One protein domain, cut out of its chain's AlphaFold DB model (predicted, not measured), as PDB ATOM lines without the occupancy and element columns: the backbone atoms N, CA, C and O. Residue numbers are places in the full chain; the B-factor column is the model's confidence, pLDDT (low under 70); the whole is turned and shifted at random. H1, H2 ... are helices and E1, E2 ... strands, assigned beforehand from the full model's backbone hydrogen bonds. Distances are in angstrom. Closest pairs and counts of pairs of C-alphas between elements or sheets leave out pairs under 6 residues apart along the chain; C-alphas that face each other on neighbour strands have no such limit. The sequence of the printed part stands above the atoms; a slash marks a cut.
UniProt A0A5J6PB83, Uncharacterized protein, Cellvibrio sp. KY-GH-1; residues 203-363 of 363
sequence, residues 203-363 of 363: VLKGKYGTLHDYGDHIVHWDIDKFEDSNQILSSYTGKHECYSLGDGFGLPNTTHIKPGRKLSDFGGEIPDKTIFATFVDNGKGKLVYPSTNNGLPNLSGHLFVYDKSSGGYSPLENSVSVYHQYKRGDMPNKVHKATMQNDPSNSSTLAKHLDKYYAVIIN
ATOM      1  N   VAL A 203     113.642 116.644  86.912       81.69
ATOM      2  CA  VAL A 203     112.205 116.574  87.191       81.69
ATOM      3  C   VAL A 203     111.445 116.604  85.873       81.69
ATOM      4  O   VAL A 203     111.570 117.567  85.114       81.69
ATOM      5  N   LEU A 204     110.625 115.591  85.619       78.56
ATOM      6  CA  LEU A 204     109.741 115.534  84.457       78.56
ATOM      7  C   LEU A 204     108.307 115.665  84.947       78.56
ATOM      8  O   LEU A 204     107.873 114.905  85.806       78.56
ATOM      9  N   LYS A 205     107.581 116.650  84.425       79.19
ATOM     10  CA  LYS A 205     106.185 116.887  84.794       79.19
ATOM     11  C   LYS A 205     105.281 116.337  83.702       79.19
ATOM     12  O   LYS A 205     105.401 116.751  82.551       79.19
ATOM     13  N   GLY A 206     104.378 115.444  84.079       73.31
ATOM     14  CA  GLY A 206     103.314 114.950  83.218       73.31
ATOM     15  C   GLY A 206     101.941 115.438  83.646       73.31
ATOM     16  O   GLY A 206     101.788 116.268  84.541       73.31
ATOM     17  N   LYS A 207     100.922 114.883  82.994       76.69
ATOM     18  CA  LYS A 207      99.514 115.195  83.251       76.69
ATOM     19  C   LYS A 207      99.060 114.750  84.643       76.69
ATOM     20  O   LYS A 207      98.239 115.428  85.251       76.69
ATOM     21  N   TYR A 208      99.574 113.619  85.125       73.38
ATOM     22  CA  TYR A 208      99.093 112.972  86.350       73.38
ATOM     23  C   TYR A 208     100.073 113.059  87.527       73.38
ATOM     24  O   TYR A 208      99.728 112.667  88.638       73.38
ATOM     25  N   GLY A 209     101.277 113.598  87.321       76.31
ATOM     26  CA  GLY A 209     102.274 113.711  88.381       76.31
ATOM     27  C   GLY A 209     103.673 114.002  87.858       76.31
ATOM     28  O   GLY A 209     103.846 114.579  86.782       76.31
ATOM     29  N   THR A 210     104.671 113.617  88.651       77.50
ATOM     30  CA  THR A 210     106.078 113.947  88.415       77.50
ATOM     31  C   THR A 210     106.948 112.692  88.427       77.50
ATOM     32  O   THR A 210     106.788 111.836  89.297       77.50
ATOM     33  N   LEU A 211     107.890 112.608  87.486       81.44
ATOM     34  CA  LEU A 211     108.966 111.620  87.481       81.44
ATOM     35  C   LEU A 211     110.294 112.267  87.868       81.44
ATOM     36  O   LEU A 211     110.564 113.429  87.547       81.44
ATOM     37  N   HIS A 212     111.127 111.481  88.539       80.69
ATOM     38  CA  HIS A 212     112.440 111.883  89.021       80.69
ATOM     39  C   HIS A 212     113.497 111.026  88.323       80.69
ATOM     40  O   HIS A 212     113.550 109.819  88.545       80.69
ATOM     41  N   ASP A 213     114.301 111.635  87.453       83.06
ATOM     42  CA  ASP A 213     115.360 110.966  86.691       83.06
ATOM     43  C   ASP A 213     116.715 111.150  87.378       83.06
ATOM     44  O   ASP A 213     117.248 112.261  87.420       83.06
ATOM     45  N   TYR A 214     117.255 110.057  87.918       80.50
ATOM     46  CA  TYR A 214     118.512 110.010  88.666       80.50
ATOM     47  C   TYR A 214     119.728 109.676  87.782       80.50
ATOM     48  O   TYR A 214     120.842 109.554  88.289       80.50
ATOM     49  N   GLY A 215     119.545 109.552  86.460       79.50
ATOM     50  CA  GLY A 215     120.603 109.292  85.480       79.50
ATOM     51  C   GLY A 215     120.874 107.809  85.201       79.50
ATOM     52  O   GLY A 215     121.271 107.464  84.089       79.50
ATOM     53  N   ASP A 216     120.624 106.919  86.162       80.12
ATOM     54  CA  ASP A 216     120.708 105.458  86.003       80.12
ATOM     55  C   ASP A 216     119.347 104.748  86.140       80.12
ATOM     56  O   ASP A 216     119.210 103.589  85.729       80.12
ATOM     57  N   HIS A 217     118.341 105.451  86.670       80.25
ATOM     58  CA  HIS A 217     116.949 105.020  86.772       80.25
ATOM     59  C   HIS A 217     115.990 106.214  86.935       80.25
ATOM     60  O   HIS A 217     116.387 107.308  87.344       80.25
ATOM     61  N   ILE A 218     114.706 105.985  86.649       80.50
ATOM     62  CA  ILE A 218     113.616 106.945  86.863       80.50
ATOM     63  C   ILE A 218     112.652 106.399  87.917       80.50
ATOM     64  O   ILE A 218     112.245 105.240  87.833       80.50
ATOM     65  N   VAL A 219     112.250 107.244  88.869       79.62
ATOM     66  CA  VAL A 219     111.299 106.907  89.940       79.62
ATOM     67  C   VAL A 219     109.984 107.669  89.783       79.62
ATOM     68  O   VAL A 219     109.971 108.849  89.420       79.62
ATOM     69  N   HIS A 220     108.879 106.992  90.105       75.75
ATOM     70  CA  HIS A 220     107.525 107.530  90.096       75.75
ATOM     71  C   HIS A 220     106.917 107.599  91.511       75.75
ATOM     72  O   HIS A 220     106.460 106.598  92.045       75.75
ATOM     73  N   TRP A 221     106.762 108.780  92.106       70.31
ATOM     74  CA  TRP A 221     106.312 108.879  93.508       70.31
ATOM     75  C   TRP A 221     104.818 108.658  93.777       70.31
ATOM     76  O   TRP A 221     104.463 108.230  94.868       70.31
ATOM     77  N   ASP A 222     103.940 108.920  92.809       78.12
ATOM     78  CA  ASP A 222     102.495 109.006  93.080       78.12
ATOM     79  C   ASP A 222     101.653 107.844  92.525       78.12
ATOM     80  O   ASP A 222     100.429 107.953  92.489       78.12
ATOM     81  N   ILE A 223     102.264 106.743  92.064       79.19
ATOM     82  CA  ILE A 223     101.536 105.713  91.292       79.19
ATOM     83  C   ILE A 223     100.434 105.045  92.126       79.19
ATOM     84  O   ILE A 223      99.372 104.715  91.605       79.19
ATOM     85  N   ASP A 224     100.645 104.958  93.437       81.19
ATOM     86  CA  ASP A 224      99.734 104.341  94.403       81.19
ATOM     87  C   ASP A 224      98.374 105.050  94.458       81.19
ATOM     88  O   ASP A 224      97.351 104.422  94.712       81.19
ATOM     89  N   LYS A 225      98.325 106.354  94.147       82.88
ATOM     90  CA  LYS A 225      97.068 107.125  94.084       82.88
ATOM     91  C   LYS A 225      96.174 106.713  92.915       82.88
ATOM     92  O   LYS A 225      95.012 107.114  92.870       82.88
ATOM     93  N   PHE A 226      96.719 105.963  91.962       79.31
ATOM     94  CA  PHE A 226      96.040 105.566  90.737       79.31
ATOM     95  C   PHE A 226      95.656 104.088  90.709       79.31
ATOM     96  O   PHE A 226      95.062 103.665  89.715       79.31
ATOM     97  N   GLU A 227      95.943 103.323  91.769       80.56
ATOM     98  CA  GLU A 227      95.489 101.937  91.916       80.56
ATOM     99  C   GLU A 227      93.963 101.850  91.723       80.56
ATOM    100  O   GLU A 227      93.203 102.675  92.231       80.56
ATOM    101  N   ASP A 228      93.525 100.904  90.889       73.62
ATOM    102  CA  ASP A 228      92.140 100.687  90.446       73.62
ATOM    103  C   ASP A 228      91.463 101.868  89.725       73.62
ATOM    104  O   ASP A 228      90.267 101.813  89.386       73.62
ATOM    105  N   SER A 229      92.215 102.929  89.424       68.19
ATOM    106  CA  SER A 229      91.700 104.107  88.739       68.19
ATOM    107  C   SER A 229      91.662 103.916  87.217       68.19
ATOM    108  O   SER A 229      92.558 103.335  86.607       68.19
ATOM    109  N   ASN A 230      90.630 104.487  86.589       65.62
ATOM    110  CA  ASN A 230      90.531 104.650  85.132       65.62
ATOM    111  C   ASN A 230      91.155 105.979  84.659       65.62
ATOM    112  O   ASN A 230      90.860 106.432  83.558       65.62
ATOM    113  N   GLN A 231      91.915 106.685  85.503       64.88
ATOM    114  CA  GLN A 231      92.361 108.048  85.179       64.88
ATOM    115  C   GLN A 231      93.514 108.054  84.172       64.88
ATOM    116  O   GLN A 231      93.591 108.947  83.328       64.88
ATOM    117  N   ILE A 232      94.374 107.036  84.216       66.62
ATOM    118  CA  ILE A 232      95.467 106.857  83.260       66.62
ATOM    119  C   ILE A 232      94.928 106.049  82.077       66.62
ATOM    120  O   ILE A 232      95.152 104.852  81.936       66.62
ATOM    121  N   LEU A 233      94.155 106.714  81.222       60.75
ATOM    122  CA  LEU A 233      93.700 106.106  79.976       60.75
ATOM    123  C   LEU A 233      94.837 106.089  78.963       60.75
ATOM    124  O   LEU A 233      95.479 107.111  78.710       60.75
ATOM    125  N   SER A 234      95.055 104.926  78.356       60.75
ATOM    126  CA  SER A 234      96.001 104.806  77.257       60.75
ATOM    127  C   SER A 234      95.536 105.596  76.039       60.75
ATOM    128  O   SER A 234      94.455 105.348  75.511       60.75
ATOM    129  N   SER A 235      96.381 106.513  75.567       54.75
ATOM    130  CA  SER A 235      96.260 107.142  74.245       54.75
ATOM    131  C   SER A 235      96.614 106.167  73.113       54.75
ATOM    132  O   SER A 235      96.250 106.392  71.961       54.75
ATOM    133  N   TYR A 236      97.299 105.066  73.442       56.94
ATOM    134  CA  TYR A 236      97.656 103.995  72.521       56.94
ATOM    135  C   TYR A 236      96.556 102.930  72.492       56.94
ATOM    136  O   TYR A 236      96.205 102.371  73.533       56.94
ATOM    137  N   THR A 237      96.037 102.615  71.305       51.78
ATOM    138  CA  THR A 237      95.145 101.472  71.083       51.78
ATOM    139  C   THR A 237      95.984 100.197  70.892       51.78
ATOM    140  O   THR A 237      96.838 100.121  70.008       51.78
ATOM    141  N   GLY A 238      95.793  99.171  71.734       56.06
ATOM    142  CA  GLY A 238      96.442  97.859  71.570       56.06
ATOM    143  C   GLY A 238      97.778  97.657  72.314       56.06
ATOM    144  O   GLY A 238      97.911  97.981  73.487       56.06
ATOM    145  N   LYS A 239      98.779  97.038  71.658       51.06
ATOM    146  CA  LYS A 239      99.941  96.310  72.251       51.06
ATOM    147  C   LYS A 239     100.936  97.103  73.134       51.06
ATOM    148  O   LYS A 239     101.970  96.543  73.493       51.06
ATOM    149  N   HIS A 240     100.662  98.358  73.494       56.09
ATOM    150  CA  HIS A 240     101.572  99.221  74.265       56.09
ATOM    151  C   HIS A 240     100.876 100.059  75.351       56.09
ATOM    152  O   HIS A 240     101.435 101.048  75.808       56.09
ATOM    153  N   GLU A 241      99.688  99.668  75.810       68.44
ATOM    154  CA  GLU A 241      98.942 100.418  76.838       68.44
ATOM    155  C   GLU A 241      99.688 100.557  78.172       68.44
ATOM    156  O   GLU A 241      99.532 101.562  78.868       68.44
ATOM    157  N   CYS A 242     100.560  99.600  78.494       77.12
ATOM    158  CA  CYS A 242     101.464  99.670  79.643       77.12
ATOM    159  C   CYS A 242     102.382 100.901  79.609       77.12
ATOM    160  O   CYS A 242     102.737 101.439  80.652       77.12
ATOM    161  N   TYR A 243     102.712 101.405  78.418       76.38
ATOM    162  CA  TYR A 243     103.548 102.586  78.255       76.38
ATOM    163  C   TYR A 243     102.845 103.883  78.682       76.38
ATOM    164  O   TYR A 243     103.508 104.838  79.084       76.38
ATOM    165  N   SER A 244     101.511 103.914  78.681       74.62
ATOM    166  CA  SER A 244     100.751 105.098  79.100       74.62
ATOM    167  C   SER A 244     100.912 105.411  80.593       74.62
ATOM    168  O   SER A 244     100.658 106.543  80.999       74.62
ATOM    169  N   LEU A 245     101.411 104.451  81.391       77.06
ATOM    170  CA  LEU A 245     101.882 104.684  82.761       77.06
ATOM    171  C   LEU A 245     103.104 105.597  82.801       77.06
ATOM    172  O   LEU A 245     103.276 106.337  83.755       77.06
ATOM    173  N   GLY A 246     103.969 105.539  81.791       75.62
ATOM    174  CA  GLY A 246     105.101 106.448  81.663       75.62
ATOM    175  C   GLY A 246     104.680 107.783  81.052       75.62
ATOM    176  O   GLY A 246     104.942 108.839  81.625       75.62
ATOM    177  N   ASP A 247     104.013 107.737  79.895       74.56
ATOM    178  CA  ASP A 247     103.621 108.928  79.121       74.56
ATOM    179  C   ASP A 247     102.751 109.894  79.943       74.56
ATOM    180  O   ASP A 247     103.016 111.097  80.010       74.56
ATOM    181  N   GLY A 248     101.781 109.361  80.697       70.56
ATOM    182  CA  GLY A 248     100.915 110.150  81.575       70.56
ATOM    183  C   GLY A 248     101.659 110.979  82.635       70.56
ATOM    184  O   GLY A 248     101.124 111.981  83.120       70.56
ATOM    185  N   PHE A 249     102.902 110.613  82.952       72.31
ATOM    186  CA  PHE A 249     103.760 111.264  83.943       72.31
ATOM    187  C   PHE A 249     104.972 111.970  83.313       72.31
ATOM    188  O   PHE A 249     105.852 112.451  84.020       72.31
ATOM    189  N   GLY A 250     104.969 112.135  81.987       71.69
ATOM    190  CA  GLY A 250     105.965 112.928  81.268       71.69
ATOM    191  C   GLY A 250     107.172 112.126  80.788       71.69
ATOM    192  O   GLY A 250     108.189 112.725  80.433       71.69
ATOM    193  N   LEU A 251     107.082 110.789  80.761       80.19
ATOM    194  CA  LEU A 251     108.070 109.966  80.070       80.19
ATOM    195  C   LEU A 251     107.996 110.271  78.560       80.19
ATOM    196  O   LEU A 251     106.925 110.143  77.969       80.19
ATOM    197  N   PRO A 252     109.101 110.674  77.909       77.44
ATOM    198  CA  PRO A 252     109.103 110.964  76.480       77.44
ATOM    199  C   PRO A 252     108.988 109.664  75.698       77.44
ATOM    200  O   PRO A 252     109.472 108.653  76.192       77.44
ATOM    201  N   ASN A 253     108.446 109.730  74.473       74.69
ATOM    202  CA  ASN A 253     108.119 108.580  73.620       74.69
ATOM    203  C   ASN A 253     109.164 107.433  73.617       74.69
ATOM    204  O   ASN A 253     110.353 107.607  73.892       74.69
ATOM    205  N   THR A 254     108.735 106.242  73.192       74.00
ATOM    206  CA  THR A 254     109.554 105.014  73.220       74.00
ATOM    207  C   THR A 254     110.893 105.095  72.466       74.00
ATOM    208  O   THR A 254     111.760 104.252  72.687       74.00
ATOM    209  N   THR A 255     111.100 106.091  71.595       71.19
ATOM    210  CA  THR A 255     112.371 106.309  70.878       71.19
ATOM    211  C   THR A 255     113.397 107.124  71.675       71.19
ATOM    212  O   THR A 255     114.586 107.095  71.350       71.19
ATOM    213  N   HIS A 256     112.964 107.823  72.728       79.06
ATOM    214  CA  HIS A 256     113.809 108.665  73.582       79.06
ATOM    215  C   HIS A 256     114.194 108.015  74.912       79.06
ATOM    216  O   HIS A 256     115.051 108.554  75.616       79.06
ATOM    217  N   ILE A 257     113.608 106.863  75.238       83.56
ATOM    218  CA  ILE A 257     114.008 106.073  76.398       83.56
ATOM    219  C   ILE A 257     115.190 105.161  76.070       83.56
ATOM    220  O   ILE A 257     115.325 104.637  74.960       83.56
ATOM    221  N   LYS A 258     116.048 104.952  77.062       87.06
ATOM    222  CA  LYS A 258     117.222 104.083  76.995       87.06
ATOM    223  C   LYS A 258     117.226 103.100  78.169       87.06
ATOM    224  O   LYS A 258     116.614 103.387  79.200       87.06
ATOM    225  N   PRO A 259     117.912 101.957  78.021       90.38
ATOM    226  CA  PRO A 259     118.138 101.054  79.138       90.38
ATOM    227  C   PRO A 259     119.181 101.657  80.082       90.38
ATOM    228  O   PRO A 259     120.285 102.000  79.657       90.38
ATOM    229  N   GLY A 260     118.815 101.779  81.352       90.69
ATOM    230  CA  GLY A 260     119.718 102.023  82.469       90.69
ATOM    231  C   GLY A 260     120.210 100.702  83.057       90.69
ATOM    232  O   GLY A 260     120.527  99.755  82.331       90.69
ATOM    233  N   ARG A 261     120.253 100.614  84.389       89.31
ATOM    234  CA  ARG A 261     120.667  99.388  85.087       89.31
ATOM    235  C   ARG A 261     119.661  98.255  84.861       89.31
ATOM    236  O   ARG A 261     118.450  98.454  84.927       89.31
ATOM    237  N   LYS A 262     120.155  97.046  84.599       89.69
ATOM    238  CA  LYS A 262     119.319  95.854  84.412       89.69
ATOM    239  C   LYS A 262     118.680  95.423  85.735       89.69
ATOM    240  O   LYS A 262     119.329  95.507  86.773       89.69
ATOM    241  N   LEU A 263     117.444  94.912  85.705       87.00
ATOM    242  CA  LEU A 263     116.704  94.481  86.903       87.00
ATOM    243  C   LEU A 263     117.498  93.476  87.755       87.00
ATOM    244  O   LEU A 263     117.617  93.645  88.966       87.00
ATOM    245  N   SER A 264     118.103  92.476  87.108       83.19
ATOM    246  CA  SER A 264     118.937  91.458  87.762       83.19
ATOM    247  C   SER A 264     120.152  92.033  88.485       83.19
ATOM    248  O   SER A 264     120.651  91.422  89.428       83.19
ATOM    249  N   ASP A 265     120.622  93.206  88.065       85.38
ATOM    250  CA  ASP A 265     121.898  93.757  88.502       85.38
ATOM    251  C   ASP A 265     121.742  94.626  89.753       85.38
ATOM    252  O   ASP A 265     122.745  95.070  90.302       85.38
ATOM    253  N   PHE A 266     120.513  94.886  90.224       78.25
ATOM    254  CA  PHE A 266     120.242  95.701  91.418       78.25
ATOM    255  C   PHE A 266     120.557  95.004  92.749       78.25
ATOM    256  O   PHE A 266     120.618  95.678  93.773       78.25
ATOM    257  N   GLY A 267     120.752  93.680  92.774       68.31
ATOM    258  CA  GLY A 267     121.164  92.961  93.988       68.31
ATOM    259  C   GLY A 267     120.190  93.054  95.177       68.31
ATOM    260  O   GLY A 267     120.596  92.791  96.301       68.31
ATOM    261  N   GLY A 268     118.925  93.430  94.943       66.88
ATOM    262  CA  GLY A 268     117.885  93.578  95.974       66.88
ATOM    263  C   GLY A 268     117.629  95.017  96.449       66.88
ATOM    264  O   GLY A 268     116.608  95.272  97.083       66.88
ATOM    265  N   GLU A 269     118.480  95.981  96.091       80.31
ATOM    266  CA  GLU A 269     118.318  97.398  96.453       80.31
ATOM    267  C   GLU A 269     117.706  98.209  95.306       80.31
ATOM    268  O   GLU A 269     118.285  99.170  94.806       80.31
ATOM    269  N   ILE A 270     116.520  97.805  94.850       86.19
ATOM    270  CA  ILE A 270     115.775  98.577  93.851       86.19
ATOM    271  C   ILE A 270     115.042  99.717  94.576       86.19
ATOM    272  O   ILE A 270     114.253  99.432  95.490       86.19
ATOM    273  N   PRO A 271     115.262 100.993  94.199       87.75
ATOM    274  CA  PRO A 271     114.481 102.106  94.725       87.75
ATOM    275  C   PRO A 271     112.996 101.885  94.448       87.75
ATOM    276  O   PRO A 271     112.610 101.492  93.341       87.75
ATOM    277  N   ASP A 272     112.158 102.096  95.462       88.50
ATOM    278  CA  ASP A 272     110.722 101.874  95.310       88.50
ATOM    279  C   ASP A 272     110.159 102.764  94.198       88.50
ATOM    280  O   ASP A 272     110.620 103.888  93.993       88.50
ATOM    281  N   LYS A 273     109.189 102.233  93.455       89.38
ATOM    282  CA  LYS A 273     108.567 102.891  92.302       89.38
ATOM    283  C   LYS A 273     109.506 103.237  91.143       89.38
ATOM    284  O   LYS A 273     109.214 104.128  90.343       89.38
ATOM    285  N   THR A 274     110.623 102.524  91.014       90.69
ATOM    286  CA  THR A 274     111.468 102.597  89.814       90.69
ATOM    287  C   THR A 274     110.705 102.099  88.584       90.69
ATOM    288  O   THR A 274     110.054 101.054  88.631       90.69
ATOM    289  N   ILE A 275     110.800 102.819  87.467       90.94
ATOM    290  CA  ILE A 275     110.198 102.418  86.192       90.94
ATOM    291  C   ILE A 275     111.126 101.443  85.469       90.94
ATOM    292  O   ILE A 275     112.285 101.761  85.197       90.94
ATOM    293  N   PHE A 276     110.593 100.285  85.087       91.44
ATOM    294  CA  PHE A 276     111.286  99.290  84.275       91.44
ATOM    295  C   PHE A 276     110.574  99.080  82.948       91.44
ATOM    296  O   PHE A 276     109.347  99.115  82.868       91.44
ATOM    297  N   ALA A 277     111.349  98.797  81.908       89.50
ATOM    298  CA  ALA A 277     110.820  98.440  80.603       89.50
ATOM    299  C   ALA A 277     111.626  97.315  79.955       89.50
ATOM    300  O   ALA A 277     112.794  97.094  80.289       89.50
ATOM    301  N   THR A 278     111.006  96.604  79.013       86.38
ATOM    302  CA  THR A 278     111.717  95.627  78.190       86.38
ATOM    303  C   THR A 278     112.599  96.327  77.163       86.38
ATOM    304  O   THR A 278     112.157  97.227  76.449       86.38
ATOM    305  N   PHE A 279     113.847  95.876  77.048       85.25
ATOM    306  CA  PHE A 279     114.756  96.292  75.984       85.25
ATOM    307  C   PHE A 279     115.327  95.070  75.275       85.25
ATOM    308  O   PHE A 279     115.629  94.048  75.892       85.25
ATOM    309  N   VAL A 280     115.456  95.176  73.956       82.69
ATOM    310  CA  VAL A 280     115.909  94.090  73.081       82.69
ATOM    311  C   VAL A 280     116.994  94.605  72.149       82.69
ATOM    312  O   VAL A 280     116.980  95.775  71.770       82.69
ATOM    313  N   ASP A 281     117.943  93.749  71.781       81.88
ATOM    314  CA  ASP A 281     118.950  94.102  70.779       81.88
ATOM    315  C   ASP A 281     118.276  94.254  69.410       81.88
ATOM    316  O   ASP A 281     117.526  93.381  68.969       81.88
ATOM    317  N   ASN A 282     118.538  95.370  68.732       78.88
ATOM    318  CA  ASN A 282     118.039  95.634  67.388       78.88
ATOM    319  C   ASN A 282     118.844  94.944  66.267       78.88
ATOM    320  O   ASN A 282     118.685  95.297  65.097       78.88
ATOM    321  N   GLY A 283     119.745  94.020  66.609       75.75
ATOM    322  CA  GLY A 283     120.646  93.340  65.676       75.75
ATOM    323  C   GLY A 283     121.882  94.163  65.303       75.75
ATOM    324  O   GLY A 283     122.693  93.718  64.495       75.75
ATOM    325  N   LYS A 284     122.039  95.364  65.877       79.88
ATOM    326  CA  LYS A 284     123.217  96.233  65.714       79.88
ATOM    327  C   LYS A 284     123.979  96.418  67.029       79.88
ATOM    328  O   LYS A 284     124.756  97.363  67.146       79.88
ATOM    329  N   GLY A 285     123.726  95.572  68.032       80.00
ATOM    330  CA  GLY A 285     124.333  95.684  69.358       80.00
ATOM    331  C   GLY A 285     123.774  96.845  70.182       80.00
ATOM    332  O   GLY A 285     124.376  97.235  71.181       80.00
ATOM    333  N   LYS A 286     122.645  97.434  69.764       84.00
ATOM    334  CA  LYS A 286     121.982  98.519  70.489       84.00
ATOM    335  C   LYS A 286     120.663  98.016  71.053       84.00
ATOM    336  O   LYS A 286     119.755  97.647  70.311       84.00
ATOM    337  N   LEU A 287     120.552  98.082  72.373       85.75
ATOM    338  CA  LEU A 287     119.312  97.821  73.085       85.75
ATOM    339  C   LEU A 287     118.296  98.940  72.822       85.75
ATOM    340  O   LEU A 287     118.594 100.126  72.992       85.75
ATOM    341  N   VAL A 288     117.094  98.558  72.402       84.38
ATOM    342  CA  VAL A 288     115.978  99.463  72.112       84.38
ATOM    343  C   VAL A 288     114.690  98.932  72.727       84.38
ATOM    344  O   VAL A 288     114.518  97.720  72.876       84.38
ATOM    345  N   TYR A 289     113.768  99.833  73.060       82.19
ATOM    346  CA  TYR A 289     112.425  99.426  73.450       82.19
ATOM    347  C   TYR A 289     111.713  98.802  72.233       82.19
ATOM    348  O   TYR A 289     111.677  99.430  71.161       82.19
ATOM    349  N   PRO A 290     111.160  97.580  72.348       73.44
ATOM    350  CA  PRO A 290     110.467  96.933  71.245       73.44
ATOM    351  C   PRO A 290     109.090  97.576  71.052       73.44
ATOM    352  O   PRO A 290     108.092  97.176  71.652       73.44
ATOM    353  N   SER A 291     109.051  98.606  70.207       66.75
ATOM    354  CA  SER A 291     107.822  99.208  69.692       66.75
ATOM    355  C   SER A 291     107.561  98.752  68.257       66.75
ATOM    356  O   SER A 291     108.491  98.417  67.516       66.75
ATOM    357  N   THR A 292     106.296  98.798  67.836       53.56
ATOM    358  CA  THR A 292     105.880  98.537  66.446       53.56
ATOM    359  C   THR A 292     106.621  99.390  65.411       53.56
ATOM    360  O   THR A 292     106.742  98.977  64.262       53.56
ATOM    361  N   ASN A 293     107.166 100.543  65.810       49.56
ATOM    362  CA  ASN A 293     107.813 101.498  64.911       49.56
ATOM    363  C   ASN A 293     109.270 101.146  64.566       49.56
ATOM    364  O   ASN A 293     109.827 101.723  63.638       49.56
ATOM    365  N   ASN A 294     109.892 100.196  65.275       50.75
ATOM    366  CA  ASN A 294     111.316  99.880  65.100       50.75
ATOM    367  C   ASN A 294     111.584  98.692  64.155       50.75
ATOM    368  O   ASN A 294     112.728  98.255  64.045       50.75
ATOM    369  N   GLY A 295     110.559  98.152  63.480       44.62
ATOM    370  CA  GLY A 295     110.715  97.069  62.495       44.62
ATOM    371  C   GLY A 295     111.193  95.729  63.074       44.62
ATOM    372  O   GLY A 295     111.584  94.843  62.317       44.62
ATOM    373  N   LEU A 296     111.179  95.568  64.403       52.00
ATOM    374  CA  LEU A 296     111.628  94.348  65.074       52.00
ATOM    375  C   LEU A 296     110.487  93.318  65.146       52.00
ATOM    376  O   LEU A 296     109.418  93.626  65.683       52.00
ATOM    377  N   PRO A 297     110.680  92.090  64.630       40.50
ATOM    378  CA  PRO A 297     109.642  91.070  64.641       40.50
ATOM    379  C   PRO A 297     109.356  90.563  66.067       40.50
ATOM    380  O   PRO A 297     110.249  90.164  66.806       40.50
ATOM    381  N   ASN A 298     108.068  90.510  66.416       47.97
ATOM    382  CA  ASN A 298     107.475  89.644  67.447       47.97
ATOM    383  C   ASN A 298     107.801  89.855  68.940       47.97
ATOM    384  O   ASN A 298     107.342  89.046  69.748       47.97
ATOM    385  N   LEU A 299     108.459  90.936  69.363       55.12
ATOM    386  CA  LEU A 299     108.630  91.231  70.796       55.12
ATOM    387  C   LEU A 299     107.664  92.338  71.240       55.12
ATOM    388  O   LEU A 299     107.652  93.426  70.674       55.12
ATOM    389  N   SER A 300     106.806  92.041  72.220       65.81
ATOM    390  CA  SER A 300     105.890  93.027  72.803       65.81
ATOM    391  C   SER A 300     106.638  93.861  73.847       65.81
ATOM    392  O   SER A 300     107.080  93.321  74.861       65.81
ATOM    393  N   GLY A 301     106.780  95.165  73.601       75.00
ATOM    394  CA  GLY A 301     107.215  96.135  74.608       75.00
ATOM    395  C   GLY A 301     106.325  96.093  75.841       75.00
ATOM    396  O   GLY A 301     105.100  96.072  75.711       75.00
ATOM    397  N   HIS A 302     106.946  96.063  77.016       82.56
ATOM    398  CA  HIS A 302     106.264  96.107  78.301       82.56
ATOM    399  C   HIS A 302     106.972  97.095  79.226       82.56
ATOM    400  O   HIS A 302     108.203  97.139  79.244       82.56
ATOM    401  N   LEU A 303     106.196  97.876  79.974       86.75
ATOM    402  CA  LEU A 303     106.664  98.847  80.959       86.75
ATOM    403  C   LEU A 303     105.857  98.674  82.246       86.75
ATOM    404  O   LEU A 303     104.643  98.492  82.194       86.75
ATOM    405  N   PHE A 304     106.526  98.730  83.392       89.00
ATOM    406  CA  PHE A 304     105.889  98.656  84.702       89.00
ATOM    407  C   PHE A 304     106.602  99.555  85.714       89.00
ATOM    408  O   PHE A 304     107.730 100.000  85.488       89.00
ATOM    409  N   VAL A 305     105.951  99.791  86.852       90.38
ATOM    410  CA  VAL A 305     106.536 100.491  88.001       90.38
ATOM    411  C   VAL A 305     106.775  99.481  89.120       90.38
ATOM    412  O   VAL A 305     105.865  98.751  89.492       90.38
ATOM    413  N   TYR A 306     108.000  99.393  89.630       91.19
ATOM    414  CA  TYR A 306     108.372  98.466  90.698       91.19
ATOM    415  C   TYR A 306     107.614  98.765  91.997       91.19
ATOM    416  O   TYR A 306     107.515  99.924  92.391       91.19
ATOM    417  N   ASP A 307     107.115  97.733  92.677       90.06
ATOM    418  CA  ASP A 307     106.425  97.869  93.958       90.06
ATOM    419  C   ASP A 307     107.149  97.111  95.072       90.06
ATOM    420  O   ASP A 307     107.006  95.895  95.236       90.06
ATOM    421  N   LYS A 308     107.906  97.845  95.888       87.44
ATOM    422  CA  LYS A 308     108.584  97.279  97.056       87.44
ATOM    423  C   LYS A 308     107.588  96.819  98.125       87.44
ATOM    424  O   LYS A 308     107.887  95.885  98.864       87.44
ATOM    425  N   SER A 309     106.418  97.459  98.212       83.62
ATOM    426  CA  SER A 309     105.455  97.236  99.299       83.62
ATOM    427  C   SER A 309     104.726  95.886  99.220       83.62
ATOM    428  O   SER A 309     104.365  95.330 100.254       83.62
ATOM    429  N   SER A 310     104.574  95.319  98.020       78.88
ATOM    430  CA  SER A 310     103.883  94.042  97.780       78.88
ATOM    431  C   SER A 310     104.803  92.821  97.669       78.88
ATOM    432  O   SER A 310     104.390  91.784  97.165       78.88
ATOM    433  N   GLY A 311     106.038  92.921  98.165       78.38
ATOM    434  CA  GLY A 311     107.005  91.816  98.185       78.38
ATOM    435  C   GLY A 311     108.270  92.086  97.373       78.38
ATOM    436  O   GLY A 311     109.261  91.379  97.540       78.38
ATOM    437  N   GLY A 312     108.283  93.143  96.555       83.38
ATOM    438  CA  GLY A 312     109.475  93.591  95.841       83.38
ATOM    439  C   GLY A 312     110.004  92.578  94.824       83.38
ATOM    440  O   GLY A 312     109.231  91.855  94.194       83.38
ATOM    441  N   TYR A 313     111.322  92.583  94.612       82.94
ATOM    442  CA  TYR A 313     112.025  91.651  93.730       82.94
ATOM    443  C   TYR A 313     112.608  90.502  94.550       82.94
ATOM    444  O   TYR A 313     113.422  90.729  95.445       82.94
ATOM    445  N   SER A 314     112.216  89.275  94.213       80.75
ATOM    446  CA  SER A 314     112.733  88.044  94.804       80.75
ATOM    447  C   SER A 314     113.598  87.308  93.778       80.75
ATOM    448  O   SER A 314     113.066  86.670  92.865       80.75
ATOM    449  N   PRO A 315     114.939  87.350  93.909       72.88
ATOM    450  CA  PRO A 315     115.833  86.599  93.029       72.88
ATOM    451  C   PRO A 315     115.638  85.082  93.141       72.88
ATOM    452  O   PRO A 315     115.789  84.373  92.152       72.88
ATOM    453  N   LEU A 316     115.299  84.591  94.341       74.19
ATOM    454  CA  LEU A 316     115.083  83.165  94.610       74.19
ATOM    455  C   LEU A 316     113.838  82.639  93.895       74.19
ATOM    456  O   LEU A 316     113.864  81.556  93.320       74.19
ATOM    457  N   GLU A 317     112.762  83.421  93.913       71.88
ATOM    458  CA  GLU A 317     111.491  83.058  93.280       71.88
ATOM    459  C   GLU A 317     111.398  83.543  91.831       71.88
ATOM    460  O   GLU A 317     110.399  83.284  91.159       71.88
ATOM    461  N   ASN A 318     112.429  84.255  91.363       77.31
ATOM    462  CA  ASN A 318     112.482  84.939  90.077       77.31
ATOM    463  C   ASN A 318     111.196  85.738  89.815       77.31
ATOM    464  O   ASN A 318     110.557  85.593  88.768       77.31
ATOM    465  N   SER A 319     110.786  86.517  90.817       83.94
ATOM    466  CA  SER A 319     109.529  87.259  90.831       83.94
ATOM    467  C   SER A 319     109.756  88.737  91.139       83.94
ATOM    468  O   SER A 319     110.716  89.112  91.811       83.94
ATOM    469  N   VAL A 320     108.886  89.598  90.622       86.38
ATOM    470  CA  VAL A 320     108.878  91.036  90.886       86.38
ATOM    471  C   VAL A 320     107.447  91.520  91.064       86.38
ATOM    472  O   VAL A 320     106.576  91.226  90.247       86.38
ATOM    473  N   SER A 321     107.202  92.265  92.134       87.88
ATOM    474  CA  SER A 321     105.927  92.944  92.366       87.88
ATOM    475  C   SER A 321     105.920  94.305  91.682       87.88
ATOM    476  O   SER A 321     106.909  95.043  91.743       87.88
ATOM    477  N   VAL A 322     104.834  94.615  90.977       89.50
ATOM    478  CA  VAL A 322     104.758  95.770  90.080       89.50
ATOM    479  C   VAL A 322     103.374  96.407  90.081       89.50
ATOM    480  O   VAL A 322     102.373  95.713  90.240       89.50
ATOM    481  N   TYR A 323     103.316  97.703  89.785       87.38
ATOM    482  CA  TYR A 323     102.143  98.333  89.187       87.38
ATOM    483  C   TYR A 323     102.261  98.240  87.677       87.38
ATOM    484  O   TYR A 323     103.278  98.621  87.085       87.38
ATOM    485  N   HIS A 324     101.197  97.776  87.043       82.19
ATOM    486  CA  HIS A 324     101.102  97.788  85.596       82.19
ATOM    487  C   HIS A 324      99.669  98.047  85.140       82.19
ATOM    488  O   HIS A 324      98.723  98.021  85.925       82.19
ATOM    489  N   GLN A 325      99.521  98.318  83.850       76.38
ATOM    490  CA  GLN A 325      98.224  98.422  83.203       76.38
ATOM    491  C   GLN A 325      98.319  97.779  81.827       76.38
ATOM    492  O   GLN A 325      99.325  97.915  81.125       76.38
ATOM    493  N   TYR A 326      97.276  97.063  81.450       70.50
ATOM    494  CA  TYR A 326      97.119  96.518  80.114       70.50
ATOM    495  C   TYR A 326      95.647  96.167  79.913       70.50
ATOM    496  O   TYR A 326      94.977  95.708  80.839       70.50
ATOM    497  N   LYS A 327      95.128  96.363  78.705       60.47
ATOM    498  CA  LYS A 327      93.802  95.897  78.326       60.47
ATOM    499  C   LYS A 327      93.915  94.449  77.868       60.47
ATOM    500  O   LYS A 327      94.644  94.117  76.928       60.47
ATOM    501  N   ARG A 328      93.165  93.562  78.520       53.88
ATOM    502  CA  ARG A 328      93.005  92.165  78.100       53.88
ATOM    503  C   ARG A 328      91.526  91.857  77.961       53.88
ATOM    504  O   ARG A 328      90.833  91.709  78.962       53.88
ATOM    505  N   GLY A 329      91.060  91.743  76.720       57.56
ATOM    506  CA  GLY A 329      89.635  91.559  76.442       57.56
ATOM    507  C   GLY A 329      88.810  92.701  77.041       57.56
ATOM    508  O   GLY A 329      89.135  93.869  76.824       57.56
ATOM    509  N   ASP A 330      87.799  92.345  77.832       46.44
ATOM    510  CA  ASP A 330      86.868  93.282  78.478       46.44
ATOM    511  C   ASP A 330      87.367  93.831  79.825       46.44
ATOM    512  O   ASP A 330      86.664  94.601  80.482       46.44
ATOM    513  N   MET A 331      88.574  93.454  80.269       52.12
ATOM    514  CA  MET A 331      89.125  93.998  81.509       52.12
ATOM    515  C   MET A 331      89.378  95.505  81.355       52.12
ATOM    516  O   MET A 331      90.009  95.925  80.377       52.12
ATOM    517  N   PRO A 332      88.906  96.334  82.305       54.56
ATOM    518  CA  PRO A 332      89.125  97.768  82.249       54.56
ATOM    519  C   PRO A 332      90.627  98.059  82.326       54.56
ATOM    520  O   PRO A 332      91.338  97.484  83.149       54.56
ATOM    521  N   ASN A 333      91.106  98.950  81.454       69.75
ATOM    522  CA  ASN A 333      92.496  99.400  81.431       69.75
ATOM    523  C   ASN A 333      92.772 100.273  82.667       69.75
ATOM    524  O   ASN A 333      92.643 101.496  82.613       69.75
ATOM    525  N   LYS A 334      93.060  99.609  83.787       76.56
ATOM    526  CA  LYS A 334      93.301 100.195  85.106       76.56
ATOM    527  C   LYS A 334      94.697  99.856  85.588       76.56
ATOM    528  O   LYS A 334      95.208  98.761  85.325       76.56
ATOM    529  N   VAL A 335      95.270 100.768  86.361       79.50
ATOM    530  CA  VAL A 335      96.490 100.484  87.118       79.50
ATOM    531  C   VAL A 335      96.155  99.486  88.213       79.50
ATOM    532  O   VAL A 335      95.242  99.715  89.000       79.50
ATOM    533  N   HIS A 336      96.890  98.386  88.267       80.44
ATOM    534  CA  HIS A 336      96.734  97.380  89.307       80.44
ATOM    535  C   HIS A 336      98.084  96.787  89.684       80.44
ATOM    536  O   HIS A 336      99.055  96.857  88.918       80.44
ATOM    537  N   LYS A 337      98.131  96.199  90.877       85.69
ATOM    538  CA  LYS A 337      99.274  95.424  91.339       85.69
ATOM    539  C   LYS A 337      99.274  94.040  90.708       85.69
ATOM    540  O   LYS A 337      98.234  93.391  90.605       85.69
ATOM    541  N   ALA A 338     100.454  93.569  90.343       82.50
ATOM    542  CA  ALA A 338     100.674  92.200  89.918       82.50
ATOM    543  C   ALA A 338     102.038  91.708  90.397       82.50
ATOM    544  O   ALA A 338     102.982  92.484  90.544       82.50
ATOM    545  N   THR A 339     102.154  90.398  90.582       83.69
ATOM    546  CA  THR A 339     103.449  89.735  90.722       83.69
ATOM    547  C   THR A 339     103.792  89.098  89.386       83.69
ATOM    548  O   THR A 339     103.093  88.210  88.899       83.69
ATOM    549  N   MET A 340     104.863  89.575  88.769       80.19
ATOM    550  CA  MET A 340     105.429  88.967  87.577       80.19
ATOM    551  C   MET A 340     106.448  87.930  88.009       80.19
ATOM    552  O   MET A 340     107.398  88.262  88.705       80.19
ATOM    553  N   GLN A 341     106.277  86.692  87.574       75.75
ATOM    554  CA  GLN A 341     107.196  85.608  87.880       75.75
ATOM    555  C   GLN A 341     107.713  85.008  86.580       75.75
ATOM    556  O   GLN A 341     106.966  84.923  85.604       75.75
ATOM    557  N   ASN A 342     108.987  84.632  86.547       66.94
ATOM    558  CA  ASN A 342     109.564  83.986  85.381       66.94
ATOM    559  C   ASN A 342     109.081  82.533  85.314       66.94
ATOM    560  O   ASN A 342     109.690  81.635  85.893       66.94
ATOM    561  N   ASP A 343     107.953  82.320  84.642       59.62
ATOM    562  CA  ASP A 343     107.394  80.996  84.400       59.62
ATOM    563  C   ASP A 343     107.676  80.577  82.946       59.62
ATOM    564  O   ASP A 343     107.004  81.050  82.023       59.62
ATOM    565  N   PRO A 344     108.659  79.686  82.711       51.81
ATOM    566  CA  PRO A 344     108.994  79.216  81.370       51.81
ATOM    567  C   PRO A 344     107.877  78.382  80.720       51.81
ATOM    568  O   PRO A 344     107.918  78.164  79.509       51.81
ATOM    569  N   SER A 345     106.878  77.929  81.488       45.56
ATOM    570  CA  SER A 345     105.738  77.139  81.004       45.56
ATOM    571  C   SER A 345     104.510  77.985  80.643       45.56
ATOM    572  O   SER A 345     103.634  77.524  79.907       45.56
ATOM    573  N   ASN A 346     104.454  79.244  81.088       44.41
ATOM    574  CA  ASN A 346     103.317  80.132  80.869       44.41
ATOM    575  C   ASN A 346     103.552  81.043  79.655       44.41
ATOM    576  O   ASN A 346     104.471  81.862  79.594       44.41
ATOM    577  N   SER A 347     102.698  80.906  78.640       39.59
ATOM    578  CA  SER A 347     102.859  81.581  77.349       39.59
ATOM    579  C   SER A 347     102.506  83.077  77.372       39.59
ATOM    580  O   SER A 347     102.727  83.755  76.359       39.59
ATOM    581  N   SER A 348     102.012  83.610  78.497       45.34
ATOM    582  CA  SER A 348     101.631  85.019  78.622       45.34
ATOM    583  C   SER A 348     102.847  85.962  78.620       45.34
ATOM    584  O   SER A 348     103.888  85.718  79.225       45.34
ATOM    585  N   THR A 349     102.729  87.061  77.877       50.03
ATOM    586  CA  THR A 349     103.798  88.021  77.538       50.03
ATOM    587  C   THR A 349     104.441  88.758  78.715       50.03
ATOM    588  O   THR A 349     105.490  89.361  78.523       50.03
ATOM    589  N   LEU A 350     103.850  88.717  79.911       49.66
ATOM    590  CA  LEU A 350     104.384  89.395  81.095       49.66
ATOM    591  C   LEU A 350     105.573  88.648  81.715       49.66
ATOM    592  O   LEU A 350     106.526  89.273  82.169       49.66
ATOM    593  N   ALA A 351     105.548  87.317  81.676       50.91
ATOM    594  CA  ALA A 351     106.412  86.461  82.484       50.91
ATOM    595  C   ALA A 351     107.747  86.081  81.830       50.91
ATOM    596  O   ALA A 351     108.659  85.654  82.522       50.91
ATOM    597  N   LYS A 352     107.895  86.204  80.505       56.59
ATOM    598  CA  LYS A 352     108.883  85.365  79.802       56.59
ATOM    599  C   LYS A 352     110.352  85.671  80.091       56.59
ATOM    600  O   LYS A 352     111.174  84.803  79.831       56.59
ATOM    601  N   HIS A 353     110.695  86.879  80.544       66.25
ATOM    602  CA  HIS A 353     112.091  87.322  80.573       66.25
ATOM    603  C   HIS A 353     112.348  88.472  81.555       66.25
ATOM    604  O   HIS A 353     112.536  89.617  81.130       66.25
ATOM    605  N   LEU A 354     112.388  88.206  82.867       74.75
ATOM    606  CA  LEU A 354     112.871  89.217  83.829       74.75
ATOM    607  C   LEU A 354     114.297  89.706  83.489       74.75
ATOM    608  O   LEU A 354     114.647  90.856  83.741       74.75
ATOM    609  N   ASP A 355     115.072  88.883  82.779       77.31
ATOM    610  CA  ASP A 355     116.387  89.188  82.215       77.31
ATOM    611  C   ASP A 355     116.377  90.197  81.050       77.31
ATOM    612  O   ASP A 355     117.444  90.574  80.564       77.31
ATOM    613  N   LYS A 356     115.210  90.650  80.582       81.38
ATOM    614  CA  LYS A 356     115.084  91.681  79.536       81.38
ATOM    615  C   LYS A 356     114.617  93.032  80.070       81.38
ATOM    616  O   LYS A 356     114.447  93.955  79.272       81.38
ATOM    617  N   TYR A 357     114.418  93.163  81.382       88.38
ATOM    618  CA  TYR A 357     113.998  94.420  81.996       88.38
ATOM    619  C   TYR A 357     115.186  95.259  82.445       88.38
ATOM    620  O   TYR A 357     116.087  94.787  83.143       88.38
ATOM    621  N   TYR A 358     115.141  96.529  82.067       92.12
ATOM    622  CA  TYR A 358     116.100  97.546  82.470       92.12
ATOM    623  C   TYR A 358     115.338  98.721  83.066       92.12
ATOM    624  O   TYR A 358     114.229  99.033  82.620       92.12
ATOM    625  N   ALA A 359     115.935  99.355  84.071       91.94
ATOM    626  CA  ALA A 359     115.465 100.634  84.565       91.94
ATOM    627  C   ALA A 359     115.441 101.621  83.397       91.94
ATOM    628  O   ALA A 359     116.334 101.620  82.547       91.94
ATOM    629  N   VAL A 360     114.390 102.425  83.312       90.00
ATOM    630  CA  VAL A 360     114.247 103.400  82.232       90.00
ATOM    631  C   VAL A 360     115.075 104.637  82.561       90.00
ATOM    632  O   VAL A 360     115.006 105.136  83.681       90.00
ATOM    633  N   ILE A 361     115.819 105.141  81.575       87.50
ATOM    634  CA  ILE A 361     116.490 106.450  81.601       87.50
ATOM    635  C   ILE A 361     116.149 107.241  80.329       87.50
ATOM    636  O   ILE A 361     115.696 106.663  79.335       87.50
ATOM    637  N   ILE A 362     116.365 108.557  80.340       82.50
ATOM    638  CA  ILE A 362     116.071 109.460  79.213       82.50
ATOM    639  C   ILE A 362     117.359 110.117  78.702       82.50
ATOM    640  O   ILE A 362     118.329 110.266  79.438       82.50
ATOM    641  N   ASN A 363     117.368 110.483  77.416       67.25
ATOM    642  CA  ASN A 363     118.438 111.280  76.801       67.25
ATOM    643  C   ASN A 363     118.584 112.707  77.340       67.25
ATOM    644  O   ASN A 363     117.556 113.379  77.610       67.25
TER     645      ASN A 363
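AT A GLANCE: This is residues 203 to 363 of the 363 residues of an uncharacterized protein of Cellvibrio sp. KY-GH-1 (UniProt A0A5J6PB83). With little regular structure, long loops surround a strongly twisted sheet, E4-E9-E5-E6-E7-E8, partly faced by the small sheet E1-E2-E3 as a sandwich; H2 packs on E6. The printed part has 161 residues with three named helices and nine named strands, E1-E2-E3-H1-H2-E4-H3-E5-E6-E7-E8-E9, both sheets antiparallel. The class is mixed, with 57 residues in named elements; the whole is compact, radius of gyration of the C-alphas 14.5 A, spans 37, 36 and 35 A.

HOW THE PARTS SIT: E2, residues 210 to 213, and E3, residues 218 to 220, form a hairpin; N 212 and O 219 are within hydrogen-bond range, 3.0 A. The closest C-alphas of E3 and E5, residues 275 to 278, are 218 and 275, 5.7 A apart. H2, residues 241 to 247, on the larger sheet, has 1 of 3 O i to N i+4 pairs and 3 of 4 O i to N i+3 pairs within range.

IN THESE COORDINATES: C-alpha 203 is at (112.205, 116.574, 87.191); E9, residues 357 to 362, is 15.4 A long from first to last C-alpha and ends at C-alpha 362 at (116.071, 109.460, 79.213).

THE WHOLE: The printed part has no cut; E5 to E6 is a long link; 45 residues have pLDDT under 70.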